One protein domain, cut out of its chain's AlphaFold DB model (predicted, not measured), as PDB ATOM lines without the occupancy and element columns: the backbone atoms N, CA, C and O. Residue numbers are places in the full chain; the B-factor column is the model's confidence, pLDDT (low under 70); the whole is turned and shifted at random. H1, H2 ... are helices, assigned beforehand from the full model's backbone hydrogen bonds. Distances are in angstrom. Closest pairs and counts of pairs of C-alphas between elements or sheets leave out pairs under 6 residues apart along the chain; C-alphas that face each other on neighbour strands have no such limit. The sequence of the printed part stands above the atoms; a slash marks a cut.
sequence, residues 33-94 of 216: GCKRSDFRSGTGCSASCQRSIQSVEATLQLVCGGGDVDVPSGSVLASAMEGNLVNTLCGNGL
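Overview. This is residues 33 to 94 of the 216 residues of an uncharacterized protein of Magnaporthe oryzae (UniProt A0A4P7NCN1). One long helix, H2, makes the spine of the domain and much of its longest axis, and two short helices, H4 and H3, pack on it one after the other, H4 on residues 50 to 57 and H3 on residues 57 to 64. A very short helix, H1, sits near the beginning of H2 and meets H4 there, while at the far end of H2 a long loop, residues 65 to 75, swings round and folds back to H3. The printed part has 62 residues with four named helices, in the order H1, H2, H3, H4 along the chain, and no named strand; the class is all helix, with 34 of the residues in named elements. The whole is compact, with a radius of gyration of the C-alphas of 11.9 A, yet its outline is elongated, with spans of 35 by 20 by 14 A.

Arrangement. The longest helix is H2, residues 47 to 64. H4, residues 85 to 90, touches H2 on its residues 50 to 57 alone, and the closest C-alphas are those of Ile 53 and Val 86, 6.0 A apart. The lines of H2 and H4 stand at a shallow tilt of 29 degrees, opposite ways. H3, residues 76 to 81, touches H2 on its residues 57 to 64 alone, and the closest C-alphas are those of Glu 57 and Ala 80, 5.0 A apart. The lines of H2 and H3 are about perpendicular, but only just, at 71 degrees. H3 and H4 form a helical hairpin: they touch, with the C-alphas of Ser 79 and Leu 85 closest at 4.9 A, and run opposite ways at a steep tilt of 42 degrees. H1, residues 36 to 39, only just touches H4, with 3 pairs of C-alphas within 8 A, the closest being those of Phe 39 and Cys 90 at 5.9 A. H4 is the hub, touching the three other helices. H1 and H2 are close but not clearly touching, with the closest C-alphas, those of Asp 38 and Cys 49, 7.8 A apart. H1 and H3 are apart. The helix packing is mostly crossed, but only just: of the 3 touching pairs that have a tilt, 1 is at a shallow tilt. In H2, H3 and H4 every pair of O of residue i and N of residue i+4 is within hydrogen-bond range; H1 is too short for such a pair, and its 1 pair of O i and N i+3 is not within range.

Along the chain. H2 begins with C-alpha 47 at (3.297, -16.243, 35.250) and ends with C-alpha 64 at (-19.532, -26.886, 36.529), 25.2 A from first to last C-alpha. H3 measures 8.8 A from C-alpha 76 to C-alpha 81, and H4 measures 8.2 A from C-alpha 85 to C-alpha 90, the latter at (1.636, -25.424, 30.781). H1 measures 5.7 A and begins with C-alpha 36 at (-0.283, -19.372, 21.757).

Size, cuts and confidence. The two C-alphas farthest apart are those of Thr 43 and Gly 67, at 35.5 A, one in the link from H1 to H2 and the other in the link from H2 to H3. The C-alphas of Gly 33 and Leu 94, the first and last printed residues, are 18.3 A apart. The printed part has no cut. The link from H2 to H3 is long, with 11 residues; the one from H1 to H2 is short, with 7, and the one from H3 to H4 is tight, with 3. The mean pLDDT of the printed part is 86.4, and the model's confidence is under 70 at residues 41 to 42 and 92 to 94.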
ATOM      1  N   GLY A  33      -3.702 -12.585  28.968       88.50
ATOM      2  CA  GLY A  33      -2.244 -12.612  29.112       88.50
ATOM      3  C   GLY A  33      -1.584 -13.939  28.723       88.50
ATOM      4  O   GLY A  33      -0.383 -14.081  28.935       88.50
ATOM      5  N   CYS A  34      -2.335 -14.874  28.136       90.69
ATOM      6  CA  CYS A  34      -1.802 -16.081  27.513       90.69
ATOM      7  C   CYS A  34      -1.581 -15.863  26.013       90.69
ATOM      8  O   CYS A  34      -2.459 -15.359  25.305       90.69
ATOM      9  N   LYS A  35      -0.425 -16.278  25.500       89.69
ATOM     10  CA  LYS A  35      -0.114 -16.324  24.068       89.69
ATOM     11  C   LYS A  35      -0.096 -17.773  23.611       89.69
ATOM     12  O   LYS A  35       0.207 -18.683  24.369       89.69
ATOM     13  N   ARG A  36      -0.336 -18.011  22.321       85.94
ATOM     14  CA  ARG A  36      -0.283 -19.372  21.757       85.94
ATOM     15  C   ARG A  36       1.106 -20.021  21.886       85.94
ATOM     16  O   ARG A  36       1.208 -21.240  21.892       85.94
ATOM     17  N   SER A  37       2.156 -19.207  22.011       84.44
ATOM     18  CA  SER A  37       3.519 -19.656  22.303       84.44
ATOM     19  C   SER A  37       3.694 -20.200  23.722       84.44
ATOM     20  O   SER A  37       4.533 -21.071  23.889       84.44
ATOM     21  N   ASP A  38       2.906 -19.746  24.708       86.94
ATOM     22  CA  ASP A  38       2.971 -20.244  26.096       86.94
ATOM     23  C   ASP A  38       2.564 -21.726  26.209       86.94
ATOM     24  O   ASP A  38       2.898 -22.390  27.181       86.94
ATOM     25  N   PHE A  39       1.855 -22.253  25.207       86.81
ATOM     26  CA  PHE A  39       1.374 -23.638  25.169       86.81
ATOM     27  C   PHE A  39       2.211 -24.539  24.250       86.81
ATOM     28  O   PHE A  39       1.849 -25.691  24.017       86.81
ATOM     29  N   ARG A  40       3.309 -24.026  23.671       81.19
ATOM     30  CA  ARG A  40       4.220 -24.832  22.849       81.19
ATOM     31  C   ARG A  40       5.271 -25.496  23.740       81.19
ATOM     32  O   ARG A  40       6.117 -24.826  24.321       81.19
ATOM     33  N   SER A  41       5.174 -26.821  23.802       64.38
ATOM     34  CA  SER A  41       6.140 -27.824  24.273       64.38
ATOM     35  C   SER A  41       7.272 -27.319  25.181       64.38
ATOM     36  O   SER A  41       8.330 -26.907  24.704       64.38
ATOM     37  N   GLY A  42       7.078 -27.447  26.497       64.56
ATOM     38  CA  GLY A  42       8.168 -27.585  27.473       64.56
ATOM     39  C   GLY A  42       8.796 -26.305  28.027       64.56
ATOM     40  O   GLY A  42       9.631 -26.399  28.918       64.56
ATOM     41  N   THR A  43       8.406 -25.117  27.557       70.50
ATOM     42  CA  THR A  43       8.925 -23.847  28.115       70.50
ATOM     43  C   THR A  43       8.095 -23.283  29.269       70.50
ATOM     44  O   THR A  43       8.518 -22.321  29.907       70.50
ATOM     45  N   GLY A  44       6.963 -23.910  29.598       83.56
ATOM     46  CA  GLY A  44       6.067 -23.412  30.636       83.56
ATOM     47  C   GLY A  44       5.237 -22.214  30.171       83.56
ATOM     48  O   GLY A  44       5.632 -21.448  29.298       83.56
ATOM     49  N   CYS A  45       4.079 -22.009  30.796       91.62
ATOM     50  CA  CYS A  45       3.328 -20.769  30.615       91.62
ATOM     51  C   CYS A  45       3.974 -19.625  31.398       91.62
ATOM     52  O   CYS A  45       4.427 -19.821  32.529       91.62
ATOM     53  N   SER A  46       3.894 -18.405  30.867       91.50
ATOM     54  CA  SER A  46       4.195 -17.185  31.623       91.50
ATOM     55  C   SER A  46       3.380 -17.071  32.922       91.50
ATOM     56  O   SER A  46       2.231 -17.508  33.008       91.50
ATOM     57  N   ALA A  47       3.942 -16.412  33.941       91.44
ATOM     58  CA  ALA A  47       3.297 -16.243  35.250       91.44
ATOM     59  C   ALA A  47       1.960 -15.474  35.198       91.44
ATOM     60  O   ALA A  47       1.101 -15.635  36.067       91.44
ATOM     61  N   SER A  48       1.764 -14.605  34.201       92.00
ATOM     62  CA  SER A  48       0.466 -13.968  33.934       92.00
ATOM     63  C   SER A  48      -0.553 -14.976  33.411       92.00
ATOM     64  O   SER A  48      -1.685 -15.002  33.888       92.00
ATOM     65  N   CYS A  49      -0.138 -15.834  32.478       92.88
ATOM     66  CA  CYS A  49      -0.996 -16.854  31.903       92.88
ATOM     67  C   CYS A  49      -1.410 -17.903  32.946       92.88
ATOM     68  O   CYS A  49      -2.593 -18.209  33.062       92.88
ATOM     69  N   GLN A  50      -0.474 -18.371  33.778       93.31
ATOM     70  CA  GLN A  50      -0.771 -19.326  34.852       93.31
ATOM     71  C   GLN A  50      -1.832 -18.791  35.824       93.31
ATOM     72  O   GLN A  50      -2.794 -19.492  36.127       93.31
ATOM     73  N   ARG A  51      -1.714 -17.527  36.255       94.06
ATOM     74  CA  ARG A  51      -2.720 -16.881  37.117       94.06
ATOM     75  C   ARG A  51      -4.084 -16.778  36.442       94.06
ATOM     76  O   ARG A  51      -5.099 -17.029  37.087       94.06
ATOM     77  N   SER A  52      -4.115 -16.440  35.150       93.88
ATOM     78  CA  SER A  52      -5.374 -16.443  34.402       93.88
ATOM     79  C   SER A  52      -5.975 -17.845  34.366       93.88
ATOM     80  O   SER A  52      -7.162 -17.974  34.626       93.88
ATOM     81  N   ILE A  53      -5.183 -18.887  34.095       93.38
ATOM     82  CA  ILE A  53      -5.661 -20.276  34.054       93.38
ATOM     83  C   ILE A  53      -6.230 -20.703  35.415       93.38
ATOM     84  O   ILE A  53      -7.320 -21.258  35.448       93.38
ATOM     85  N   GLN A  54      -5.562 -20.384  36.529       94.56
ATOM     86  CA  GLN A  54      -6.062 -20.689  37.881       94.56
ATOM     87  C   GLN A  54      -7.397 -19.996  38.185       94.56
ATOM     88  O   GLN A  54      -8.305 -20.596  38.751       94.56
ATOM     89  N   SER A  55      -7.550 -18.731  37.782       94.56
ATOM     90  CA  SER A  55      -8.816 -18.011  37.962       94.56
ATOM     91  C   SER A  55      -9.950 -18.638  37.145       94.56
ATOM     92  O   SER A  55     -11.085 -18.735  37.620       94.56
ATOM     93  N   VAL A  56      -9.643 -19.085  35.927       93.62
ATOM     94  CA  VAL A  56     -10.589 -19.797  35.066       93.62
ATOM     95  C   VAL A  56     -10.974 -21.142  35.659       93.62
ATOM     96  O   VAL A  56     -12.150 -21.484  35.678       93.62
ATOM     97  N   GLU A  57     -10.001 -21.878  36.178       93.50
ATOM     98  CA  GLU A  57     -10.203 -23.158  36.841       93.50
ATOM     99  C   GLU A  57     -11.180 -23.033  38.015       93.50
ATOM    100  O   GLU A  57     -12.194 -23.728  38.037       93.50
ATOM    101  N   ALA A  58     -10.958 -22.070  38.914       92.94
ATOM    102  CA  ALA A  58     -11.867 -21.795  40.026       92.94
ATOM    103  C   ALA A  58     -13.282 -21.421  39.544       92.94
ATOM    104  O   ALA A  58     -14.278 -21.864  40.111       92.94
ATOM    105  N   THR A  59     -13.382 -20.642  38.462       92.19
ATOM    106  CA  THR A  59     -14.676 -20.269  37.866       92.19
ATOM    107  C   THR A  59     -15.394 -21.487  37.284       92.19
ATOM    108  O   THR A  59     -16.599 -21.646  37.467       92.19
ATOM    109  N   LEU A  60     -14.672 -22.377  36.602       92.00
ATOM    110  CA  LEU A  60     -15.244 -23.603  36.052       92.00
ATOM    111  C   LEU A  60     -15.650 -24.571  37.154       92.00
ATOM    112  O   LEU A  60     -16.736 -25.127  37.074       92.00
ATOM    113  N   GLN A  61     -14.859 -24.732  38.208       92.38
ATOM    114  CA  GLN A  61     -15.258 -25.533  39.367       92.38
ATOM    115  C   GLN A  61     -16.535 -24.986  40.013       92.38
ATOM    116  O   GLN A  61     -17.410 -25.760  40.391       92.38
ATOM    117  N   LEU A  62     -16.691 -23.660  40.062       90.88
ATOM    118  CA  LEU A  62     -17.888 -23.014  40.591       90.88
ATOM    119  C   LEU A  62     -19.135 -23.265  39.730       90.88
ATOM    120  O   LEU A  62     -20.196 -23.586  40.258       90.88
ATOM    121  N   VAL A  63     -19.023 -23.105  38.406       91.94
ATOM    122  CA  VAL A  63     -20.172 -23.214  37.487       91.94
ATOM    123  C   VAL A  63     -20.475 -24.669  37.115       91.94
ATOM    124  O   VAL A  63     -21.634 -25.036  36.925       91.94
ATOM    125  N   CYS A  64     -19.446 -25.504  36.999       91.06
ATOM    126  CA  CYS A  64     -19.532 -26.886  36.529       91.06
ATOM    127  C   CYS A  64     -19.526 -27.920  37.662       91.06
ATOM    128  O   CYS A  64     -19.998 -29.030  37.445       91.06
ATOM    129  N   GLY A  65     -19.052 -27.580  38.867       86.56
ATOM    130  CA  GLY A  65     -19.047 -28.473  40.039       86.56
ATOM    131  C   GLY A  65     -20.417 -28.692  40.686       86.56
ATOM    132  O   GLY A  65     -20.517 -29.362  41.707       86.56
ATOM    133  N   GLY A  66     -21.467 -28.119  40.091       79.25
ATOM    134  CA  GLY A  66     -22.852 -28.147  40.554       79.25
ATOM    135  C   GLY A  66     -23.536 -29.518  40.583       79.25
ATOM    136  O   GLY A  66     -24.596 -29.640  41.191       79.25
ATOM    137  N   GLY A  67     -22.985 -30.530  39.908       73.44
ATOM    138  CA  GLY A  67     -23.619 -31.843  39.780       73.44
ATOM    139  C   GLY A  67     -22.668 -32.930  39.295       73.44
ATOM    140  O   GLY A  67     -21.512 -32.650  38.973       73.44
ATOM    141  N   ASP A  68     -23.171 -34.165  39.236       73.62
ATOM    142  CA  ASP A  68     -22.469 -35.341  38.709       73.62
ATOM    143  C   ASP A  68     -22.307 -35.228  37.186       73.62
ATOM    144  O   ASP A  68     -23.010 -35.859  36.395       73.62
ATOM    145  N   VAL A  69     -21.417 -34.336  36.756       80.81
ATOM    146  CA  VAL A  69     -21.099 -34.160  35.343       80.81
ATOM    147  C   VAL A  69     -20.128 -35.261  34.939       80.81
ATOM    148  O   VAL A  69     -18.968 -35.261  35.348       80.81
ATOM    149  N   ASP A  70     -20.594 -36.189  34.105       83.44
ATOM    150  CA  ASP A  70     -19.731 -37.190  33.480       83.44
ATOM    151  C   ASP A  70     -18.902 -36.507  32.383       83.44
ATOM    152  O   ASP A  70     -19.358 -36.266  31.253       83.44
ATOM    153  N   VAL A  71     -17.699 -36.079  32.772       84.62
ATOM    154  CA  VAL A  71     -16.716 -35.457  31.891       84.62
ATOM    155  C   VAL A  71     -15.652 -36.504  31.549       84.62
ATOM    156  O   VAL A  71     -15.067 -37.086  32.464       84.62
ATOM    157  N   PRO A  72     -15.338 -36.734  30.259       81.75
ATOM    158  CA  PRO A  72     -14.325 -37.708  29.881       81.75
ATOM    159  C   PRO A  72     -12.973 -37.360  30.512       81.75
ATOM    160  O   PRO A  72     -12.462 -36.239  30.365       81.75
ATOM    161  N   SER A  73     -12.393 -38.341  31.206       79.81
ATOM    162  CA  SER A  73     -11.066 -38.263  31.809       79.81
ATOM    163  C   SER A  73     -10.020 -38.033  30.715       79.81
ATOM    164  O   SER A  73      -9.951 -38.756  29.723       79.81
ATOM    165  N   GLY A  74      -9.241 -36.960  30.862       81.75
ATOM    166  CA  GLY A  74      -8.302 -36.483  29.837       81.75
ATOM    167  C   GLY A  74      -8.814 -35.317  28.985       81.75
ATOM    168  O   GLY A  74      -8.080 -34.820  28.131       81.75
ATOM    169  N   SER A  75     -10.041 -34.840  29.209       88.81
ATOM    170  CA  SER A  75     -10.471 -33.552  28.660       88.81
ATOM    171  C   SER A  75      -9.926 -32.369  29.464       88.81
ATOM    172  O   SER A  75      -9.685 -32.465  30.667       88.81
ATOM    173  N   VAL A  76      -9.799 -31.217  28.805       90.75
ATOM    174  CA  VAL A  76      -9.374 -29.953  29.429       90.75
ATOM    175  C   VAL A  76     -10.319 -29.563  30.572       90.75
ATOM    176  O   VAL A  76      -9.876 -29.056  31.598       90.75
ATOM    177  N   LEU A  77     -11.620 -29.838  30.430       90.12
ATOM    178  CA  LEU A  77     -12.599 -29.577  31.484       90.12
ATOM    179  C   LEU A  77     -12.421 -30.511  32.685       90.12
ATOM    180  O   LEU A  77     -12.509 -30.036  33.812       90.12
ATOM    181  N   ALA A  78     -12.110 -31.793  32.469       89.75
ATOM    182  CA  ALA A  78     -11.804 -32.708  33.569       89.75
ATOM    183  C   ALA A  78     -10.570 -32.230  34.355       89.75
ATOM    184  O   ALA A  78     -10.623 -32.136  35.579       89.75
ATOM    185  N   SER A  79      -9.504 -31.811  33.662       91.44
ATOM    186  CA  SER A  79      -8.321 -31.224  34.311       91.44
ATOM    187  C   SER A  79      -8.638 -29.936  35.076       91.44
ATOM    188  O   SER A  79      -8.056 -29.697  36.133       91.44
ATOM    189  N   ALA A  80      -9.577 -29.121  34.578       92.44
ATOM    190  CA  ALA A  80     -10.053 -27.935  35.289       92.44
ATOM    191  C   ALA A  80     -10.816 -28.291  36.570       92.44
ATOM    192  O   ALA A  80     -10.597 -27.686  37.617       92.44
ATOM    193  N   MET A  81     -11.678 -29.302  36.517       91.12
ATOM    194  CA  MET A  81     -12.410 -29.751  37.699       91.12
ATOM    195  C   MET A  81     -11.505 -30.407  38.751       91.12
ATOM    196  O   MET A  81     -11.805 -30.323  39.937       91.12
ATOM    197  N   GLU A  82     -10.382 -30.993  38.339       90.94
ATOM    198  CA  GLU A  82      -9.408 -31.628  39.238       90.94
ATOM    199  C   GLU A  82      -8.382 -30.651  39.844       90.94
ATOM    200  O   GLU A  82      -7.622 -31.016  40.740       90.94
ATOM    201  N   GLY A  83      -8.350 -29.398  39.389       92.06
ATOM    202  CA  GLY A  83      -7.386 -28.417  39.893       92.06
ATOM    203  C   GLY A  83      -5.995 -28.517  39.248       92.06
ATOM    204  O   GLY A  83      -4.989 -28.127  39.840       92.06
ATOM    205  N   ASN A  84      -5.913 -29.146  38.073       92.00
ATOM    206  CA  ASN A  84      -4.660 -29.507  37.406       92.00
ATOM    207  C   ASN A  84      -4.527 -28.834  36.027       92.00
ATOM    208  O   ASN A  84      -3.642 -29.168  35.238       92.00
ATOM    209  N   LEU A  85      -5.383 -27.855  35.708       90.94
ATOM    210  CA  LEU A  85      -5.452 -27.246  34.379       90.94
ATOM    211  C   LEU A  85      -4.143 -26.559  33.998       90.94
ATOM    212  O   LEU A  85      -3.698 -26.650  32.854       90.94
ATOM    213  N   VAL A  86      -3.507 -25.888  34.963       91.88
ATOM    214  CA  VAL A  86      -2.225 -25.206  34.747       91.88
ATOM    215  C   VAL A  86      -1.162 -26.208  34.331       91.88
ATOM    216  O   VAL A  86      -0.473 -25.989  33.346       91.88
ATOM    217  N   ASN A  87      -1.025 -27.321  35.039       89.25
ATOM    218  CA  ASN A  87       0.028 -28.283  34.750       89.25
ATOM    219  C   ASN A  87      -0.274 -29.097  33.474       89.25
ATOM    220  O   ASN A  87       0.644 -29.358  32.696       89.25
ATOM    221  N   THR A  88      -1.546 -29.361  33.160       88.44
ATOM    222  CA  THR A  88      -1.954 -29.942  31.868       88.44
ATOM    223  C   THR A  88      -1.667 -29.011  30.681       88.44
ATOM    224  O   THR A  88      -1.143 -29.460  29.662       88.44
ATOM    225  N   LEU A  89      -1.983 -27.716  30.786       88.31
ATOM    226  CA  LEU A  89      -1.791 -26.761  29.685       88.31
ATOM    227  C   LEU A  89      -0.345 -26.261  29.568       88.31
ATOM    228  O   LEU A  89       0.126 -26.009  28.459       88.31
ATOM    229  N   CYS A  90       0.346 -26.103  30.695       89.75
ATOM    230  CA  CYS A  90       1.636 -25.424  30.781       89.75
ATOM    231  C   CYS A  90       2.823 -26.358  31.016       89.75
ATOM    232  O   CYS A  90       3.946 -25.947  30.754       89.75
ATOM    233  N   GLY A  91       2.620 -27.573  31.528       82.69
ATOM    234  CA  GLY A  91       3.714 -28.505  31.815       82.69
ATOM    235  C   GLY A  91       4.186 -29.213  30.550       82.69
ATOM    236  O   GLY A  91       5.186 -28.846  29.936       82.69
ATOM    237  N   ASN A  92       3.415 -30.206  30.117       67.19
ATOM    238  CA  ASN A  92       3.786 -31.052  28.977       67.19
ATOM    239  C   ASN A  92       3.233 -30.527  27.642       67.19
ATOM    240  O   ASN A  92       3.457 -31.121  26.587       67.19
ATOM    241  N   GLY A  93       2.521 -29.394  27.698       60.88
ATOM    242  CA  GLY A  93       1.564 -28.997  26.678       60.88
ATOM    243  C   GLY A  93       0.403 -29.990  26.632       60.88
ATOM    244  O   GLY A  93       0.510 -31.141  27.056       60.88
ATOM    245  N   LEU A  94      -0.721 -29.576  26.054       60.12
ATOM    246  CA  LEU A  94      -1.611 -30.586  25.504       60.12
ATOM    247  C   LEU A  94      -0.794 -31.277  24.415       60.12
ATOM    248  O   LEU A  94      -0.524 -30.663  23.380       60.12
TER     249      LEU A  94